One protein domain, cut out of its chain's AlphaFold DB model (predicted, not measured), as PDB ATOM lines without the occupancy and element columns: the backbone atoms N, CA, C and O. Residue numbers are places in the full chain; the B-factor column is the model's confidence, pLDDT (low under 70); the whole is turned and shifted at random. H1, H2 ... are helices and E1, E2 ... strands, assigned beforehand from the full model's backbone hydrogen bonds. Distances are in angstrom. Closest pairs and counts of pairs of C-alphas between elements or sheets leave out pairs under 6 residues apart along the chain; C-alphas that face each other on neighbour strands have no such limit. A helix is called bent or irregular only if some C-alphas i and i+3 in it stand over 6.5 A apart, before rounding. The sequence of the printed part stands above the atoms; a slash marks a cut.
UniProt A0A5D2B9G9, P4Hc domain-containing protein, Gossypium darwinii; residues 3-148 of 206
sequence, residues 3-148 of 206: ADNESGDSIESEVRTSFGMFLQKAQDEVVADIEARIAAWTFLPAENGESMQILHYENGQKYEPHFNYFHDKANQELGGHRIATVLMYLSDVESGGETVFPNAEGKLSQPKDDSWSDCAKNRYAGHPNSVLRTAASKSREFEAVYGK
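This is residues 3 to 148 of the 206 residues of the protein "P4Hc domain-containing protein" of Gossypium darwinii (UniProt A0A5D2B9G9). The model is a loop-rich body with two small two-stranded ladders, E1 with E2 and E3 with E4, and four helices set apart from one another: short H2 at one end, H3 and the start of the long H4 near E3 and E4 towards the other end, and H1 to one side. The unnamed stretch of residues 80 to 98 runs from H2 through the middle to E3, while H4 leads away from E4 as an arm whose residues 140 to 146 stick out. The printed part has 146 residues, with four named helices and four named strands in the order E1, H1, E2, H2, E3, H3, E4, H4; each ladder is an antiparallel sheet of two strands. The class is mixed, helices and strands, but under half of the residues, 60 of 146, are in named elements. The whole is only just compact, close to loose, with a radius of gyration of the C-alphas of 17.3 A and spans of 44 by 43 by 29 A.

Residues 3 to 18 hold no named element. Strand E1, residues 19 to 22, then begins with C-alpha 19 at (318.043, 409.091, 333.953) and is 10.9 A long. Helix H1, residues 29 to 42, measures 19.8 A from first to last C-alpha. Strand E2, residues 53 to 56, measures 10.1 A. Helix H2, residues 73 to 79, measures 10.2 A and begins with C-alpha 73 at (298.118, 400.231, 318.745). Strand E3, residues 99 to 101, measures 6.7 A, helix H3, residues 118 to 121, 5.2 A, and strand E4, residues 124 to 126, 7.3 A. Helix H4, residues 128 to 148, is the longest helix at 29.4 A and ends with C-alpha 148 at (329.322, 438.454, 310.008).

E1 and E2 are antiparallel neighbours, with 160 degrees between their directions. C-alphas 20 and 55 face each other at 4.5 A, and N 54 and O 21, at 2.8 A, are within hydrogen-bond range, as are N 19 and O 56, at 2.9 A. H1 comes between these strands along the chain. Both strands are apart from E3, E4, H3 and H4. E3 and E4 are antiparallel neighbours at 159 degrees. Here C-alphas 100 and 125 face each other at 4.2 A, and N 101 and O 124, at 2.9 A, are within hydrogen-bond range. The closest C-alphas of E3 and H3 are those of Val 100 and Ala 120, 6.0 A apart; those of E3 and H4 are Thr 99 and Pro 128, 7.9 A apart. H1, H2, H3 and H4 are apart from one another. H4 has a kink of 30 degrees near residue 142 and is irregular, with C-alphas 145 and 148 lying 7.3 A apart. In H1 and H2 every O i to N i+4 pair is within hydrogen-bond range, in H4 16 of 17 are, and H3 is too short for such a pair.

The two C-alphas farthest apart are those of Glu 6 and Lys 148, at 52.5 A. The printed part has no cut. The links E2 to H2, H2 to E3 and E3 to H3 are long, with 16, 19 and 16 residues; the links H3 to E4 and E4 to H4 are tight. Residues 140 to 146, which belong to H4, stand free. The mean pLDDT of the printed part is 86.2, and 13 residues are under 70, namely residues 3 to 12 and 146 to 148.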
ATOM      1  N   ALA A   3     308.883 404.139 329.996       63.94
ATOM      2  CA  ALA A   3     307.468 404.358 330.283       63.94
ATOM      3  C   ALA A   3     306.795 403.011 330.576       63.94
ATOM      4  O   ALA A   3     307.009 402.047 329.835       63.94
ATOM      5  N   ASP A   4     306.013 402.949 331.646       66.38
ATOM      6  CA  ASP A   4     305.117 401.837 331.920       66.38
ATOM      7  C   ASP A   4     304.047 401.745 330.821       66.38
ATOM      8  O   ASP A   4     303.511 402.759 330.373       66.38
ATOM      9  N   ASN A   5     303.746 400.530 330.365       58.06
ATOM     10  CA  ASN A   5     302.826 400.323 329.245       58.06
ATOM     11  C   ASN A   5     301.355 400.574 329.606       58.06
ATOM     12  O   ASN A   5     300.545 400.758 328.699       58.06
ATOM     13  N   GLU A   6     300.996 400.543 330.890       56.66
ATOM     14  CA  GLU A   6     299.622 400.745 331.349       56.66
ATOM     15  C   GLU A   6     299.410 402.172 331.859       56.66
ATOM     16  O   GLU A   6     298.419 402.807 331.497       56.66
ATOM     17  N   SER A   7     300.337 402.698 332.667       57.28
ATOM     18  CA  SER A   7     300.192 404.020 333.287       57.28
ATOM     19  C   SER A   7     300.908 405.149 332.543       57.28
ATOM     20  O   SER A   7     300.546 406.313 332.710       57.28
ATOM     21  N   GLY A   8     301.914 404.834 331.720       58.22
ATOM     22  CA  GLY A   8     302.798 405.824 331.097       58.22
ATOM     23  C   GLY A   8     303.841 406.426 332.049       58.22
ATOM     24  O   GLY A   8     304.639 407.266 331.624       58.22
ATOM     25  N   ASP A   9     303.867 406.004 333.317       53.56
ATOM     26  CA  ASP A   9     304.803 406.516 334.319       53.56
ATOM     27  C   ASP A   9     306.238 406.048 334.063       53.56
ATOM     28  O   ASP A   9     306.497 405.028 333.430       53.56
ATOM     29  N   SER A  10     307.208 406.790 334.596       56.06
ATOM     30  CA  SER A  10     308.615 406.409 334.506       56.06
ATOM     31  C   SER A  10     308.931 405.287 335.500       56.06
ATOM     32  O   SER A  10     308.852 405.505 336.708       56.06
ATOM     33  N   ILE A  11     309.368 404.122 335.011       69.12
ATOM     34  CA  ILE A  11     309.797 402.977 335.835       69.12
ATOM     35  C   ILE A  11     311.260 402.592 335.581       69.12
ATOM     36  O   ILE A  11     311.788 402.767 334.474       69.12
ATOM     37  N   GLU A  12     311.936 402.060 336.603       64.56
ATOM     38  CA  GLU A  12     313.284 401.501 336.459       64.56
ATOM     39  C   GLU A  12     313.268 400.293 335.515       64.56
ATOM     40  O   GLU A  12     312.332 399.498 335.495       64.56
ATOM     41  N   SER A  13     314.303 400.171 334.685       71.19
ATOM     42  CA  SER A  13     314.392 399.123 333.672       71.19
ATOM     43  C   SER A  13     315.830 398.674 333.503       71.19
ATOM     44  O   SER A  13     316.723 399.505 333.347       71.19
ATOM     45  N   GLU A  14     316.039 397.361 333.441       72.62
ATOM     46  CA  GLU A  14     317.338 396.766 333.104       72.62
ATOM     47  C   GLU A  14     317.728 397.001 331.634       72.62
ATOM     48  O   GLU A  14     318.902 396.945 331.273       72.62
ATOM     49  N   VAL A  15     316.742 397.298 330.780       74.81
ATOM     50  CA  VAL A  15     316.909 397.516 329.335       74.81
ATOM     51  C   VAL A  15     317.346 398.953 329.047       74.81
ATOM     52  O   VAL A  15     318.145 399.179 328.140       74.81
ATOM     53  N   ARG A  16     316.848 399.920 329.830       81.69
ATOM     54  CA  ARG A  16     317.241 401.335 329.778       81.69
ATOM     55  C   ARG A  16     317.506 401.850 331.179       81.69
ATOM     56  O   ARG A  16     316.582 402.238 331.901       81.69
ATOM     57  N   THR A  17     318.780 401.959 331.512       86.00
ATOM     58  CA  THR A  17     319.225 402.328 332.857       86.00
ATOM     59  C   THR A  17     319.537 403.818 333.008       86.00
ATOM     60  O   THR A  17     320.048 404.215 334.038       86.00
ATOM     61  N   SER A  18     319.190 404.658 332.025       87.56
ATOM     62  CA  SER A  18     319.422 406.110 332.070       87.56
ATOM     63  C   SER A  18     318.478 406.858 333.011       87.56
ATOM     64  O   SER A  18     317.316 406.465 333.189       87.56
ATOM     65  N   PHE A  19     318.920 408.030 333.460       86.06
ATOM     66  CA  PHE A  19     318.043 409.091 333.953       86.06
ATOM     67  C   PHE A  19     317.412 409.835 332.776       86.06
ATOM     68  O   PHE A  19     317.987 409.881 331.682       86.06
ATOM     69  N   GLY A  20     316.230 410.416 332.976       88.62
ATOM     70  CA  GLY A  20     315.582 411.175 331.919       88.62
ATOM     71  C   GLY A  20     314.550 412.174 332.408       88.62
ATOM     72  O   GLY A  20     313.928 411.985 333.448       88.62
ATOM     73  N   MET A  21     314.363 413.225 331.619       90.38
ATOM     74  CA  MET A  21     313.290 414.198 331.793       90.38
ATOM     75  C   MET A  21     312.797 414.699 330.437       90.38
ATOM     76  O   MET A  21     313.506 414.590 329.436       90.38
ATOM     77  N   PHE A  22     311.598 415.272 330.415       91.56
ATOM     78  CA  PHE A  22     311.055 415.944 329.239       91.56
ATOM     79  C   PHE A  22     311.066 417.455 329.441       91.56
ATOM     80  O   PHE A  22     310.717 417.944 330.516       91.56
ATOM     81  N   LEU A  23     311.443 418.179 328.391       92.25
ATOM     82  CA  LEU A  23     311.214 419.615 328.271       92.25
ATOM     83  C   LEU A  23     309.873 419.823 327.576       92.25
ATOM     84  O   LEU A  23     309.557 419.115 326.619       92.25
ATOM     85  N   GLN A  24     309.072 420.772 328.052       94.31
ATOM     86  CA  GLN A  24     307.809 421.087 327.382       94.31
ATOM     87  C   GLN A  24     308.073 421.699 325.999       94.31
ATOM     88  O   GLN A  24     309.106 422.332 325.776       94.31
ATOM     89  N   LYS A  25     307.133 421.524 325.064       94.19
ATOM     90  CA  LYS A  25     307.230 422.150 323.738       94.19
ATOM     91  C   LYS A  25     307.331 423.661 323.877       94.19
ATOM     92  O   LYS A  25     306.547 424.245 324.625       94.19
ATOM     93  N   ALA A  26     308.272 424.270 323.155       94.50
ATOM     94  CA  ALA A  26     308.552 425.702 323.235       94.50
ATOM     95  C   ALA A  26     308.625 426.245 324.686       94.50
ATOM     96  O   ALA A  26     308.173 427.356 324.951       94.50
ATOM     97  N   GLN A  27     309.158 425.451 325.630       94.81
ATOM     98  CA  GLN A  27     309.222 425.811 327.055       94.81
ATOM     99  C   GLN A  27     309.906 427.165 327.292       94.81
ATOM    100  O   GLN A  27     309.485 427.936 328.152       94.81
ATOM    101  N   ASP A  28     310.967 427.430 326.536       96.00
ATOM    102  CA  ASP A  28     311.699 428.688 326.507       96.00
ATOM    103  C   ASP A  28     312.232 428.951 325.088       96.00
ATOM    104  O   ASP A  28     312.087 428.119 324.186       96.00
ATOM    105  N   GLU A  29     312.838 430.124 324.880       95.12
ATOM    106  CA  GLU A  29     313.370 430.533 323.573       95.12
ATOM    107  C   GLU A  29     314.438 429.567 323.041       95.12
ATOM    108  O   GLU A  29     314.500 429.327 321.839       95.12
ATOM    109  N   VAL A  30     315.249 428.964 323.918       94.38
ATOM    110  CA  VAL A  30     316.300 428.023 323.506       94.38
ATOM    111  C   VAL A  30     315.676 426.731 322.992       94.38
ATOM    112  O   VAL A  30     316.049 426.242 321.925       94.38
ATOM    113  N   VAL A  31     314.706 426.188 323.727       94.12
ATOM    114  CA  VAL A  31     313.946 424.996 323.334       94.12
ATOM    115  C   VAL A  31     313.210 425.235 322.016       94.12
ATOM    116  O   VAL A  31     313.339 424.424 321.098       94.12
ATOM    117  N   ALA A  32     312.511 426.364 321.889       93.50
ATOM    118  CA  ALA A  32     311.785 426.725 320.674       93.50
ATOM    119  C   ALA A  32     312.721 426.867 319.458       93.50
ATOM    120  O   ALA A  32     312.423 426.354 318.378       93.50
ATOM    121  N   ASP A  33     313.885 427.499 319.632       94.31
ATOM    122  CA  ASP A  33     314.889 427.643 318.575       94.31
ATOM    123  C   ASP A  33     315.453 426.291 318.122       94.31
ATOM    124  O   ASP A  33     315.693 426.079 316.928       94.31
ATOM    125  N   ILE A  34     315.678 425.362 319.055       92.88
ATOM    126  CA  ILE A  34     316.140 424.007 318.732       92.88
ATOM    127  C   ILE A  34     315.065 423.261 317.931       92.88
ATOM    128  O   ILE A  34     315.378 422.699 316.878       92.88
ATOM    129  N   GLU A  35     313.806 423.295 318.373       95.00
ATOM    130  CA  GLU A  35     312.677 422.668 317.670       95.00
ATOM    131  C   GLU A  35     312.517 423.229 316.248       95.00
ATOM    132  O   GLU A  35     312.391 422.465 315.285       95.00
ATOM    133  N   ALA A  36     312.620 424.552 316.082       91.69
ATOM    134  CA  ALA A  36     312.557 425.208 314.779       91.69
ATOM    135  C   ALA A  36     313.706 424.783 313.847       91.69
ATOM    136  O   ALA A  36     313.490 424.541 312.656       91.69
ATOM    137  N   ARG A  37     314.931 424.637 314.371       92.06
ATOM    138  CA  ARG A  37     316.084 424.153 313.588       92.06
ATOM    139  C   ARG A  37     315.925 422.696 313.171       92.06
ATOM    140  O   ARG A  37     316.256 422.355 312.036       92.06
ATOM    141  N   ILE A  38     315.409 421.845 314.058       91.44
ATOM    142  CA  ILE A  38     315.112 420.443 313.740       91.44
ATOM    143  C   ILE A  38     314.066 420.376 312.626       91.44
ATOM    144  O   ILE A  38     314.264 419.648 311.652       91.44
ATOM    145  N   ALA A  39     312.997 421.165 312.724       90.81
ATOM    146  CA  ALA A  39     311.962 421.231 311.698       90.81
ATOM    147  C   ALA A  39     312.526 421.679 310.341       90.81
ATOM    148  O   ALA A  39     312.298 421.028 309.321       90.81
ATOM    149  N   ALA A  40     313.344 422.736 310.331       88.38
ATOM    150  CA  ALA A  40     313.998 423.222 309.119       88.38
ATOM    151  C   ALA A  40     314.941 422.179 308.491       88.38
ATOM    152  O   ALA A  40     314.965 422.033 307.272       88.38
ATOM    153  N   TRP A  41     315.703 421.441 309.304       87.19
ATOM    154  CA  TRP A  41     316.657 420.438 308.819       87.19
ATOM    155  C   TRP A  41     315.981 419.159 308.311       87.19
ATOM    156  O   TRP A  41     316.395 418.589 307.302       87.19
ATOM    157  N   THR A  42     314.945 418.700 309.011       85.62
ATOM    158  CA  THR A  42     314.224 417.462 308.677       85.62
ATOM    159  C   THR A  42     313.134 417.666 307.629       85.62
ATOM    160  O   THR A  42     312.635 416.685 307.081       85.62
ATOM    161  N   PHE A  43     312.759 418.920 307.355       90.75
ATOM    162  CA  PHE A  43     311.578 419.298 306.571       90.75
ATOM    163  C   PHE A  43     310.259 418.761 307.152       90.75
ATOM    164  O   PHE A  43     309.262 418.644 306.436       90.75
ATOM    165  N   LEU A  44     310.244 418.437 308.447       89.31
ATOM    166  CA  LEU A  44     309.054 418.014 309.177       89.31
ATOM    167  C   LEU A  44     308.514 419.188 310.010       89.31
ATOM    168  O   LEU A  44     309.313 419.920 310.592       89.31
ATOM    169  N   PRO A  45     307.187 419.382 310.101       90.88
ATOM    170  CA  PRO A  45     306.622 420.460 310.911       90.88
ATOM    171  C   PRO A  45     306.952 420.298 312.405       90.88
ATOM    172  O   PRO A  45     306.864 419.192 312.942       90.88
ATOM    173  N   ALA A  46     307.303 421.392 313.088       90.69
ATOM    174  CA  ALA A  46     307.674 421.374 314.510       90.69
ATOM    175  C   ALA A  46     306.508 420.922 315.412       90.69
ATOM    176  O   ALA A  46     306.700 420.285 316.450       90.69
ATOM    177  N   GLU A  47     305.272 421.197 314.998       91.94
ATOM    178  CA  GLU A  47     304.057 420.748 315.669       91.94
ATOM    179  C   GLU A  47     303.959 419.218 315.763       91.94
ATOM    180  O   GLU A  47     303.437 418.726 316.762       91.94
ATOM    181  N   ASN A  48     304.557 418.480 314.818       90.69
ATOM    182  CA  ASN A  48     304.583 417.012 314.812       90.69
ATOM    183  C   ASN A  48     305.683 416.423 315.709       90.69
ATOM    184  O   ASN A  48     305.713 415.214 315.926       90.69
ATOM    185  N   GLY A  49     306.613 417.248 316.196       91.94
ATOM    186  CA  GLY A  49     307.635 416.814 317.140       91.94
ATOM    187  C   GLY A  49     307.042 416.513 318.515       91.94
ATOM    188  O   GLY A  49     306.236 417.290 319.036       91.94
ATOM    189  N   GLU A  50     307.469 415.405 319.116       92.81
ATOM    190  CA  GLU A  50     307.268 415.150 320.544       92.81
ATOM    191  C   GLU A  50     308.114 416.116 321.388       92.81
ATOM    192  O   GLU A  50     309.128 416.640 320.924       92.81
ATOM    193  N   SER A  51     307.709 416.319 322.644       93.31
ATOM    194  CA  SER A  51     308.514 417.019 323.649       93.31
ATOM    195  C   SER A  51     309.938 416.456 323.707       93.31
ATOM    196  O   SER A  51     310.126 415.236 323.755       93.31
ATOM    197  N   MET A  52     310.949 417.328 323.740       94.81
ATOM    198  CA  MET A  52     312.343 416.885 323.785       94.81
ATOM    199  C   MET A  52     312.642 416.113 325.071       94.81
ATOM    200  O   MET A  52     312.385 416.590 326.176       94.81
ATOM    201  N   GLN A  53     313.241 414.933 324.918       95.00
ATOM    202  CA  GLN A  53     313.689 414.111 326.034       95.00
ATOM    203  C   GLN A  53     315.190 414.303 326.271       95.00
ATOM    204  O   GLN A  53     316.003 414.034 325.388       95.00
ATOM    205  N   ILE A  54     315.559 414.718 327.481       93.88
ATOM    206  CA  ILE A  54     316.951 414.792 327.935       93.88
ATOM    207  C   ILE A  54     317.279 413.506 328.678       93.88
ATOM    208  O   ILE A  54     316.507 413.074 329.535       93.88
ATOM    209  N   LEU A  55     318.417 412.898 328.345       94.00
ATOM    210  CA  LEU A  55     318.883 411.650 328.939       94.00
ATOM    211  C   LEU A  55     320.295 411.792 329.468       94.00
ATOM    212  O   LEU A  55     321.162 412.350 328.798       94.00
ATOM    213  N   HIS A  56     320.515 411.229 330.651       93.25
ATOM    214  CA  HIS A  56     321.823 411.163 331.276       93.25
ATOM    215  C   HIS A  56     322.176 409.707 331.574       93.25
ATOM    216  O   HIS A  56     321.362 408.969 332.135       93.25
ATOM    217  N   TYR A  57     323.377 409.312 331.160       93.56
ATOM    218  CA  TYR A  57     323.927 407.977 331.352       93.56
ATOM    219  C   TYR A  57     325.176 408.088 332.219       93.56
ATOM    220  O   TYR A  57     326.139 408.755 331.841       93.56
ATOM    221  N   GLU A  58     325.155 407.419 333.363       93.56
ATOM    222  CA  GLU A  58     326.334 407.218 334.199       93.56
ATOM    223  C   GLU A  58     327.175 406.037 333.700       93.56
ATOM    224  O   GLU A  58     326.766 405.258 332.832       93.56
ATOM    225  N   ASN A  59     328.370 405.878 334.271       93.25
ATOM    226  CA  ASN A  59     329.242 404.763 333.935       93.25
ATOM    227  C   ASN A  59     328.538 403.412 334.168       93.25
ATOM    228  O   ASN A  59     327.974 403.161 335.230       93.25
ATOM    229  N   GLY A  60     328.586 402.536 333.164       91.00
ATOM    230  CA  GLY A  60     327.915 401.233 333.179       91.00
ATOM    231  C   GLY A  60     326.430 401.259 332.795       91.00
ATOM    232  O   GLY A  60     325.859 400.195 332.551       91.00
ATOM    233  N   GLN A  61     325.801 402.434 332.682       93.25
ATOM    234  CA  GLN A  61     324.433 402.537 332.178       93.25
ATOM    235  C   GLN A  61     324.389 402.409 330.652       93.25
ATOM    236  O   GLN A  61     325.333 402.749 329.939       93.25
ATOM    237  N   LYS A  62     323.269 401.903 330.135       91.88
ATOM    238  CA  LYS A  62     323.089 401.618 328.711       91.88
ATOM    239  C   LYS A  62     321.624 401.637 328.305       91.88
ATOM    240  O   LYS A  62     320.714 401.694 329.137       91.88
ATOM    241  N   TYR A  63     321.419 401.566 326.997       92.38
ATOM    242  CA  TYR A  63     320.145 401.199 326.406       92.38
ATOM    243  C   TYR A  63     320.381 400.048 325.428       92.38
ATOM    244  O   TYR A  63     321.175 400.176 324.497       92.38
ATOM    245  N   GLU A  64     319.719 398.918 325.657       90.88
ATOM    246  CA  GLU A  64     319.716 397.804 324.715       90.88
ATOM    247  C   GLU A  64     319.127 398.195 323.346       90.88
ATOM    248  O   GLU A  64     318.309 399.120 323.255       90.88
ATOM    249  N   PRO A  65     319.514 397.493 322.264       91.44
ATOM    250  CA  PRO A  65     318.967 397.727 320.934       91.44
ATOM    251  C   PRO A  65     317.438 397.640 320.908       91.44
ATOM    252  O   PRO A  65     316.848 396.670 321.379       91.44
ATOM    253  N   HIS A  66     316.802 398.643 320.312       91.31
ATOM    254  CA  HIS A  66     315.350 398.759 320.227       91.31
ATOM    255  C   HIS A  66     314.943 399.532 318.969       91.31
ATOM    256  O   HIS A  66     315.780 400.111 318.269       91.31
ATOM    257  N   PHE A  67     313.641 399.541 318.693       90.00
ATOM    258  CA  PHE A  67     313.036 400.434 317.718       90.00
ATOM    259  C   PHE A  67     312.421 401.638 318.422       90.00
ATOM    260  O   PHE A  67     311.838 401.504 319.496       90.00
ATOM    261  N   ASN A  68     312.522 402.809 317.795       89.12
ATOM    262  CA  ASN A  68     311.907 404.021 318.335       89.12
ATOM    263  C   ASN A  68     310.417 404.117 318.010       89.12
ATOM    264  O   ASN A  68     309.708 404.834 318.711       89.12
ATOM    265  N   TYR A  69     309.944 403.437 316.961       85.56
ATOM    266  CA  TYR A  69     308.529 403.418 316.599       85.56
ATOM    267  C   TYR A  69     307.723 402.517 317.538       85.56
ATOM    268  O   TYR A  69     308.227 401.536 318.081       85.56
ATOM    269  N   PHE A  70     306.443 402.843 317.700       82.25
ATOM    270  CA  PHE A  70     305.540 402.087 318.558       82.25
ATOM    271  C   PHE A  70     305.139 400.755 317.929       82.25
ATOM    272  O   PHE A  70     304.793 400.691 316.747       82.25
ATOM    273  N   HIS A  71     305.145 399.702 318.742       80.19
ATOM    274  CA  HIS A  71     304.594 398.395 318.379       80.19
ATOM    275  C   HIS A  71     303.140 398.233 318.840       80.19
ATOM    276  O   HIS A  71     302.414 397.414 318.279       80.19
ATOM    277  N   ASP A  72     302.712 399.002 319.840       80.94
ATOM    278  CA  ASP A  72     301.356 398.965 320.370       80.94
ATOM    279  C   ASP A  72     300.412 399.877 319.571       80.94
ATOM    280  O   ASP A  72     300.817 400.900 319.020       80.94
ATOM    281  N   LYS A  73     299.136 399.484 319.496       79.06
ATOM    282  CA  LYS A  73     298.118 400.231 318.745       79.06
ATOM    283  C   LYS A  73     297.692 401.524 319.440       79.06
ATOM    284  O   LYS A  73     297.315 402.464 318.754       79.06
ATOM    285  N   ALA A  74     297.763 401.584 320.770       79.12
ATOM    286  CA  ALA A  74     297.266 402.725 321.531       79.12
ATOM    287  C   ALA A  74     298.080 403.993 321.234       79.12
ATOM    288  O   ALA A  74     297.514 405.021 320.869       79.12
ATOM    289  N   ASN A  75     299.410 403.908 321.285       74.94
ATOM    290  CA  ASN A  75     300.288 405.030 320.948       74.94
ATOM    291  C   ASN A  75     300.180 405.429 319.467       74.94
ATOM    292  O   ASN A  75     300.229 406.615 319.138       74.94
ATOM    293  N   GLN A  76     299.965 404.458 318.573       77.88
ATOM    294  CA  GLN A  76     299.735 404.726 317.148       77.88
ATOM    295  C   GLN A  76     298.435 405.499 316.900       77.88
ATOM    296  O   GLN A  76     298.408 406.384 316.051       77.88
ATOM    297  N   GLU A  77     297.366 405.181 317.628       78.44
ATOM    298  CA  GLU A  77     296.078 405.869 317.505       78.44
ATOM    299  C   GLU A  77     296.107 407.271 318.133       78.44
ATOM    300  O   GLU A  77     295.472 408.185 317.608       78.44
ATOM    301  N   LEU A  78     296.869 407.465 319.216       76.00
ATOM    302  CA  LEU A  78     296.955 408.741 319.936       76.00
ATOM    303  C   LEU A  78     297.855 409.781 319.252       76.00
ATOM    304  O   LEU A  78     297.528 410.966 319.264       76.00
ATOM    305  N   GLY A  79     298.985 409.356 318.680       72.81
ATOM    306  CA  GLY A  79     300.004 410.269 318.140       72.81
ATOM    307  C   GLY A  79     300.610 409.850 316.802       72.81
ATOM    308  O   GLY A  79     301.462 410.560 316.268       72.81
ATOM    309  N   GLY A  80     300.179 408.722 316.232       84.00
ATOM    310  CA  GLY A  80     300.789 408.140 315.040       84.00
ATOM    311  C   GLY A  80     302.101 407.404 315.326       84.00
ATOM    312  O   GLY A  80     302.499 407.168 316.466       84.00
ATOM    313  N   HIS A  81     302.796 407.011 314.258       86.12
ATOM    314  CA  HIS A  81     304.130 406.419 314.362       86.12
ATOM    315  C   HIS A  81     305.226 407.484 314.314       86.12
ATOM    316  O   HIS A  81     305.192 408.398 313.491       86.12
ATOM    317  N   ARG A  82     306.287 407.272 315.099       90.69
ATOM    318  CA  ARG A  82     307.564 407.972 314.922       90.69
ATOM    319  C   ARG A  82     308.207 407.549 313.601       90.69
ATOM    320  O   ARG A  82     308.604 406.398 313.442       90.69
ATOM    321  N   ILE A  83     308.327 408.492 312.671       91.81
ATOM    322  CA  ILE A  83     308.946 408.274 311.350       91.81
ATOM    323  C   ILE A  83     310.443 408.609 311.317       91.81
ATOM    324  O   ILE A  83     311.155 408.162 310.422       91.81
ATOM    325  N   ALA A  84     310.920 409.404 312.276       91.81
ATOM    326  CA  ALA A  84     312.305 409.849 312.370       91.81
ATOM    327  C   ALA A  84     312.703 410.074 313.834       91.81
ATOM    328  O   ALA A  84     311.859 410.278 314.706       91.81
ATOM    329  N   THR A  85     314.006 410.050 314.106       94.25
ATOM    330  CA  THR A  85     314.565 410.432 315.405       94.25
ATOM    331  C   THR A  85     315.804 411.279 315.187       94.25
ATOM    332  O   THR A  85     316.697 410.890 314.435       94.25
ATOM    333  N   VAL A  86     315.866 412.417 315.873       94.69
ATOM    334  CA  VAL A  86     317.063 413.253 315.948       94.69
ATOM    335  C   VAL A  86     317.691 413.045 317.317       94.69
ATOM    336  O   VAL A  86     317.076 413.354 318.333       94.69
ATOM    337  N   LEU A  87     318.903 412.492 317.342       95.06
ATOM    338  CA  LEU A  87     319.680 412.311 318.565       95.06
ATOM    339  C   LEU A  87     320.782 413.370 318.618       95.06
ATOM    340  O   LEU A  87     321.565 413.499 317.678       95.06
ATOM    341  N   MET A  88     320.843 414.112 319.721       94.38
ATOM    342  CA  MET A  88     321.850 415.144 319.954       94.38
ATOM    343  C   MET A  88     322.692 414.763 321.168       94.38
ATOM    344  O   MET A  88     322.156 414.530 322.249       94.38
ATOM    345  N   TYR A  89     324.012 414.714 320.997       95.12
ATOM    346  CA  TYR A  89     324.934 414.607 322.125       95.12
ATOM    347  C   TYR A  89     325.114 415.987 322.751       95.12
ATOM    348  O   TYR A  89     325.253 416.975 322.031       95.12
ATOM    349  N   LEU A  90     325.104 416.049 324.082       94.25
ATOM    350  CA  LEU A  90     325.176 417.308 324.835       94.25
ATOM    351  C   LEU A  90     326.500 417.479 325.593       94.25
ATOM    352  O   LEU A  90     326.785 418.568 326.084       94.25
ATOM    353  N   SER A  91     327.310 416.425 325.685       93.06
ATOM    354  CA  SER A  91     328.588 416.433 326.396       93.06
ATOM    355  C   SER A  91     329.567 415.436 325.789       93.06
ATOM    356  O   SER A  91     329.159 414.393 325.270       93.06
ATOM    357  N   ASP A  92     330.858 415.744 325.896       93.06
ATOM    358  CA  ASP A  92     331.908 414.766 325.626       93.06
ATOM    359  C   ASP A  92     331.851 413.619 326.652       93.06
ATOM    360  O   ASP A  92     331.385 413.786 327.782       93.06
ATOM    361  N   VAL A  93     332.342 412.452 326.248       93.06
ATOM    362  CA  VAL A  93     332.488 411.252 327.081       93.06
ATOM    363  C   VAL A  93     333.937 410.785 327.052       93.06
ATOM    364  O   VAL A  93     334.604 410.887 326.024       93.06
ATOM    365  N   GLU A  94     334.451 410.268 328.162       91.94
ATOM    366  CA  GLU A  94     335.836 409.785 328.210       91.94
ATOM    367  C   GLU A  94     336.029 408.518 327.363       91.94
ATOM    368  O   GLU A  94     336.989 408.420 326.602       91.94
ATOM    369  N   SER A  95     335.091 407.569 327.457       92.00
ATOM    370  CA  SER A  95     335.099 406.307 326.714       92.00
ATOM    371  C   SER A  95     333.684 405.733 326.584       92.00
ATOM    372  O   SER A  95     332.837 405.949 327.453       92.00
ATOM    373  N   GLY A  96     333.430 404.990 325.503       93.62
ATOM    374  CA  GLY A  96     332.143 404.352 325.227       93.62
ATOM    375  C   GLY A  96     331.028 405.332 324.840       93.62
ATOM    376  O   GLY A  96     331.265 406.374 324.227       93.62
ATOM    377  N   GLY A  97     329.783 404.982 325.182       94.75
ATOM    378  CA  GLY A  97     328.602 405.819 324.930       94.75
ATOM    379  C   GLY A  97     328.166 405.885 323.463       94.75
ATOM    380  O   GLY A  97     327.389 406.764 323.089       94.75
ATOM    381  N   GLU A  98     328.666 404.989 322.610       95.75
ATOM    382  CA  GLU A  98     328.354 405.016 321.187       95.75
ATOM    383  C   GLU A  98     326.893 404.666 320.903       95.75
ATOM    384  O   GLU A  98     326.316 403.738 321.474       95.75
ATOM    385  N   THR A  99     326.299 405.353 319.929       95.56
ATOM    386  CA  THR A  99     324.996 404.957 319.384       95.56
ATOM    387  C   THR A  99     325.217 403.960 318.263       95.56
ATOM    388  O   THR A  99     325.594 404.319 317.148       95.56
ATOM    389  N   VAL A 100     325.019 402.687 318.588       94.69
ATOM    390  CA  VAL A 100     325.314 401.559 317.707       94.69
ATOM    391  C   VAL A 100     324.073 401.148 316.918       94.69
ATOM    392  O   VAL A 100     323.016 400.903 317.492       94.69
ATOM    393  N   PHE A 101     324.226 400.987 315.604       93.88
ATOM    394  CA  PHE A 101     323.192 400.484 314.700       93.88
ATOM    395  C   PHE A 101     323.537 399.045 314.293       93.88
ATOM    396  O   PHE A 101     324.209 398.822 313.279       93.88
ATOM    397  N   PRO A 102     323.121 398.031 315.077       91.06
ATOM    398  CA  PRO A 102     323.611 396.662 314.919       91.06
ATOM    399  C   PRO A 102     323.219 396.020 313.589       91.06
ATOM    400  O   PRO A 102     323.917 395.113 313.138       91.06
ATOM    401  N   ASN A 103     322.154 396.505 312.947       90.75
ATOM    402  CA  ASN A 103     321.617 395.967 311.696       90.75
ATOM    403  C   ASN A 103     321.903 396.850 310.472       90.75
ATOM    404  O   ASN A 103     321.484 396.493 309.379       90.75
ATOM    405  N   ALA A 104     322.616 397.970 310.630       89.25
ATOM    406  CA  ALA A 104     322.961 398.830 309.502       89.25
ATOM    407  C   ALA A 104     323.880 398.112 308.503       89.25
ATOM    408  O   ALA A 104     324.742 397.321 308.892       89.25
ATOM    409  N   GLU A 105     323.716 398.404 307.217       84.31
ATOM    410  CA  GLU A 105     324.650 397.972 306.177       84.31
ATOM    411  C   GLU A 105     325.967 398.766 306.264       84.31
ATOM    412  O   GLU A 105     326.038 399.821 306.893       84.31
ATOM    413  N   GLY A 106     327.051 398.256 305.670       76.25
ATOM    414  CA  GLY A 106     328.340 398.964 305.675       76.25
ATOM    415  C   GLY A 106     329.046 399.008 307.038       76.25
ATOM    416  O   GLY A 106     329.854 399.891 307.292       76.25
ATOM    417  N   LYS A 107     328.786 398.042 307.926       70.50
ATOM    418  CA  LYS A 107     329.354 397.985 309.293       70.50
ATOM    419  C   LYS A 107     330.882 398.119 309.359       70.50
ATOM    420  O   LYS A 107     331.395 398.614 310.352       70.50
ATOM    421  N   LEU A 108     331.581 397.675 308.312       72.00
ATOM    422  CA  LEU A 108     333.046 397.662 308.222       72.00
ATOM    423  C   LEU A 108     333.623 398.821 307.392       72.00
ATOM    424  O   LEU A 108     334.836 398.891 307.221       72.00
ATOM    425  N   SER A 109     332.787 399.712 306.846       78.25
ATOM    426  CA  SER A 109     333.261 400.843 306.034       78.25
ATOM    427  C   SER A 109     333.602 402.082 306.863       78.25
ATOM    428  O   SER A 109     334.248 402.995 306.349       78.25
ATOM    429  N   GLN A 110     333.194 402.126 308.136       84.81
ATOM    430  CA  GLN A 110     333.592 403.184 309.058       84.81
ATOM    431  C   GLN A 110     334.998 402.897 309.605       84.81
ATOM    432  O   GLN A 110     335.166 401.890 310.294       84.81
ATOM    433  N   PRO A 111     336.002 403.758 309.351       84.38
ATOM    434  CA  PRO A 111     337.304 403.628 309.991       84.38
ATOM    435  C   PRO A 111     337.165 403.868 311.498       84.38
ATOM    436  O   PRO A 111     336.523 404.831 311.922       84.38
ATOM    437  N   LYS A 112     337.762 402.980 312.296       87.88
ATOM    438  CA  LYS A 112     337.723 403.014 313.761       87.88
ATOM    439  C   LYS A 112     339.110 402.767 314.321       87.88
ATOM    440  O   LYS A 112     339.814 401.883 313.837       87.88
ATOM    441  N   ASP A 113     339.486 403.568 315.304       87.12
ATOM    442  CA  ASP A 113     340.703 403.387 316.085       87.12
ATOM    443  C   ASP A 113     340.385 402.645 317.396       87.12
ATOM    444  O   ASP A 113     339.293 402.097 317.583       87.12
ATOM    445  N   ASP A 114     341.355 402.598 318.305       86.62
ATOM    446  CA  ASP A 114     341.218 401.893 319.578       86.62
ATOM    447  C   ASP A 114     340.406 402.660 320.633       86.62
ATOM    448  O   ASP A 114     340.203 402.134 321.725       86.62
ATOM    449  N   SER A 115     339.895 403.864 320.330       86.69
ATOM    450  CA  SER A 115     338.998 404.580 321.248       86.69
ATOM    451  C   SER A 115     337.574 404.011 321.254       86.69
ATOM    452  O   SER A 115     336.772 404.380 322.108       86.69
ATOM    453  N   TRP A 116     337.239 403.150 320.292       91.75
ATOM    454  CA  TRP A 116     335.910 402.562 320.149       91.75
ATOM    455  C   TRP A 116     335.741 401.333 321.039       91.75
ATOM    456  O   TRP A 116     336.593 400.443 321.062       91.75
ATOM    457  N   SER A 117     334.587 401.235 321.694       92.00
ATOM    458  CA  SER A 117     334.216 400.068 322.488       92.00
ATOM    459  C   SER A 117     334.034 398.813 321.627       92.00
ATOM    460  O   SER A 117     333.699 398.884 320.438       92.00
ATOM    461  N   ASP A 118     334.156 397.636 322.245       90.50
ATOM    462  CA  ASP A 118     333.890 396.345 321.589       90.50
ATOM    463  C   ASP A 118     332.475 396.269 320.996       90.50
ATOM    464  O   ASP A 118     332.255 395.642 319.954       90.50
ATOM    465  N   CYS A 119     331.511 396.957 321.621       87.62
ATOM    466  CA  CYS A 119     330.144 397.057 321.122       87.62
ATOM    467  C   CYS A 119     330.091 397.749 319.753       87.62
ATOM    468  O   CYS A 119     329.314 397.351 318.881       87.62
ATOM    469  N   ALA A 120     330.928 398.764 319.539       91.88
ATOM    470  CA  ALA A 120     330.909 399.584 318.341       91.88
ATOM    471  C   ALA A 120     331.941 399.161 317.284       91.88
ATOM    472  O   ALA A 120     331.702 399.397 316.100       91.88
ATOM    473  N   LYS A 121     333.057 398.525 317.665       88.38
ATOM    474  CA  LYS A 121     334.228 398.278 316.798       88.38
ATOM    475  C   LYS A 121     333.898 397.608 315.456       88.38
ATOM    476  O   LYS A 121     334.461 397.980 314.436       88.38
ATOM    477  N   ASN A 122     332.923 396.695 315.437       86.75
ATOM    478  CA  ASN A 122     332.519 395.936 314.239       86.75
ATOM    479  C   ASN A 122     331.102 396.270 313.728       86.75
ATOM    480  O   ASN A 122     330.454 395.450 313.073       86.75
ATOM    481  N   ARG A 123     330.564 397.439 314.083       90.44
ATOM    482  CA  ARG A 123     329.194 397.862 313.747       90.44
ATOM    483  C   ARG A 123     329.195 399.292 313.226       90.44
ATOM    484  O   ARG A 123     330.112 400.040 313.527       90.44
ATOM    485  N   TYR A 124     328.163 399.709 312.501       92.50
ATOM    486  CA  TYR A 124     327.991 401.136 312.219       92.50
ATOM    487  C   TYR A 124     327.584 401.844 313.516       92.50
ATOM    488  O   TYR A 124     326.688 401.367 314.215       92.50
ATOM    489  N   ALA A 125     328.248 402.941 313.872       93.44
ATOM    490  CA  ALA A 125     327.948 403.643 315.116       93.44
ATOM    491  C   ALA A 125     328.329 405.127 315.070       93.44
ATOM    492  O   ALA A 125     329.247 405.521 314.353       93.44
ATOM    493  N   GLY A 126     327.625 405.938 315.856       92.56
ATOM    494  CA  GLY A 126     327.999 407.318 316.157       92.56
ATOM    495  C   GLY A 126     328.819 407.378 317.442       92.56
ATOM    496  O   GLY A 126     328.336 406.955 318.490       92.56
ATOM    497  N   HIS A 127     330.046 407.896 317.369       93.44
ATOM    498  CA  HIS A 127     330.868 408.167 318.552       93.44
ATOM    499  C   HIS A 127     330.576 409.590 319.062       93.44
ATOM    500  O   HIS A 127     330.789 410.532 318.287       93.44
ATOM    501  N   PRO A 128     330.181 409.798 320.337       92.25
ATOM    502  CA  PRO A 128     329.709 411.097 320.834       92.25
ATOM    503  C   PRO A 128     330.689 412.244 320.568       92.25
ATOM    504  O   PRO A 128     330.354 413.206 319.882       92.25
ATOM    505  N   ASN A 129     331.948 412.086 320.989       92.31
ATOM    506  CA  ASN A 129     332.979 413.113 320.799       92.31
ATOM    507  C   ASN A 129     333.257 413.425 319.323       92.31
ATOM    508  O   ASN A 129     333.556 414.562 318.971       92.31
ATOM    509  N   SER A 130     333.197 412.423 318.439       90.19
ATOM    510  CA  SER A 130     333.412 412.635 317.002       90.19
ATOM    511  C   SER A 130     332.276 413.465 316.401       90.19
ATOM    512  O   SER A 130     332.518 414.432 315.671       90.19
ATOM    513  N   VAL A 131     331.034 413.144 316.776       88.50
ATOM    514  CA  VAL A 131     329.842 413.885 316.348       88.50
ATOM    515  C   VAL A 131     329.876 415.315 316.882       88.50
ATOM    516  O   VAL A 131     329.701 416.249 316.103       88.50
ATOM    517  N   LEU A 132     330.192 415.509 318.166       90.62
ATOM    518  CA  LEU A 132     330.317 416.830 318.788       90.62
ATOM    519  C   LEU A 132     331.407 417.687 318.141       90.62
ATOM    520  O   LEU A 132     331.154 418.834 317.775       90.62
ATOM    521  N   ARG A 133     332.609 417.138 317.930       91.62
ATOM    522  CA  ARG A 133     333.699 417.860 317.252       91.62
ATOM    523  C   ARG A 133     333.322 418.245 315.826       91.62
ATOM    524  O   ARG A 133     333.601 419.370 315.408       91.62
ATOM    525  N   THR A 134     332.672 417.338 315.098       89.44
ATOM    526  CA  THR A 134     332.191 417.600 313.736       89.44
ATOM    527  C   THR A 134     331.144 418.708 313.739       89.44
ATOM    528  O   THR A 134     331.272 419.665 312.977       89.44
ATOM    529  N   ALA A 135     330.159 418.633 314.638       86.31
ATOM    530  CA  ALA A 135     329.133 419.658 314.802       86.31
ATOM    531  C   ALA A 135     329.751 421.021 315.147       86.31
ATOM    532  O   ALA A 135     329.419 422.024 314.518       86.31
ATOM    533  N   ALA A 136     330.716 421.063 316.066       87.94
ATOM    534  CA  ALA A 136     331.425 422.285 316.429       87.94
ATOM    535  C   ALA A 136     332.245 422.858 315.258       87.94
ATOM    536  O   ALA A 136     332.267 424.073 315.064       87.94
ATOM    537  N   SER A 137     332.901 422.009 314.458       89.50
ATOM    538  CA  SER A 137     333.616 422.448 313.250       89.50
ATOM    539  C   SER A 137     332.659 423.046 312.226       89.50
ATOM    540  O   SER A 137     332.884 424.158 311.757       89.50
ATOM    541  N   LYS A 138     331.556 422.351 311.937       86.75
ATOM    542  CA  LYS A 138     330.543 422.801 310.977       86.75
ATOM    543  C   LYS A 138     329.848 424.078 311.426       86.75
ATOM    544  O   LYS A 138     329.610 424.956 310.605       86.75
ATOM    545  N   SER A 139     329.590 424.209 312.724       82.88
ATOM    546  CA  SER A 139     329.062 425.436 313.316       82.88
ATOM    547  C   SER A 139     330.031 426.607 313.122       82.88
ATOM    548  O   SER A 139     329.634 427.647 312.610       82.88
ATOM    549  N   ARG A 140     331.331 426.431 313.404       85.88
ATOM    550  CA  ARG A 140     332.341 427.476 313.145       85.88
ATOM    551  C   ARG A 140     332.463 427.839 311.667       85.88
ATOM    552  O   ARG A 140     332.609 429.015 311.354       85.88
ATOM    553  N   GLU A 141     332.421 426.854 310.772       84.38
ATOM    554  CA  GLU A 141     332.411 427.086 309.321       84.38
ATOM    555  C   GLU A 141     331.193 427.926 308.918       84.38
ATOM    556  O   GLU A 141     331.340 428.923 308.218       84.38
ATOM    557  N   PHE A 142     330.006 427.568 309.414       77.81
ATOM    558  CA  PHE A 142     328.784 428.326 309.173       77.81
ATOM    559  C   PHE A 142     328.899 429.765 309.692       77.81
ATOM    560  O   PHE A 142     328.663 430.704 308.940       77.81
ATOM    561  N   GLU A 143     329.327 429.966 310.936       77.94
ATOM    562  CA  GLU A 143     329.485 431.307 311.514       77.94
ATOM    563  C   GLU A 143     330.552 432.143 310.789       77.94
ATOM    564  O   GLU A 143     330.384 433.347 310.604       77.94
ATOM    565  N   ALA A 144     331.637 431.527 310.310       78.81
ATOM    566  CA  ALA A 144     332.654 432.229 309.532       78.81
ATOM    567  C   ALA A 144     332.116 432.735 308.181       78.81
ATOM    568  O   ALA A 144     332.530 433.804 307.721       78.81
ATOM    569  N   VAL A 145     331.204 431.976 307.567       78.25
ATOM    570  CA  VAL A 145     330.593 432.299 306.271       78.25
ATOM    571  C   VAL A 145     329.407 433.259 306.430       78.25
ATOM    572  O   VAL A 145     329.309 434.226 305.681       78.25
ATOM    573  N   TYR A 146     328.543 433.047 307.426       69.44
ATOM    574  CA  TYR A 146     327.244 433.725 307.545       69.44
ATOM    575  C   TYR A 146     327.099 434.619 308.794       69.44
ATOM    576  O   TYR A 146     326.286 435.543 308.803       69.44
ATOM    577  N   GLY A 147     327.901 434.408 309.842       60.91
ATOM    578  CA  GLY A 147     327.772 435.085 311.142       60.91
ATOM    579  C   GLY A 147     328.177 436.565 311.150       60.91
ATOM    580  O   GLY A 147     327.805 437.315 312.056       60.91
ATOM    581  N   LYS A 148     328.881 437.046 310.113       55.84
ATOM    582  CA  LYS A 148     329.322 438.454 310.008       55.84
ATOM    583  C   LYS A 148     328.181 439.469 309.851       55.84
ATOM    584  O   LYS A 148     328.408 440.658 310.060       55.84
TER     585      LYS A 148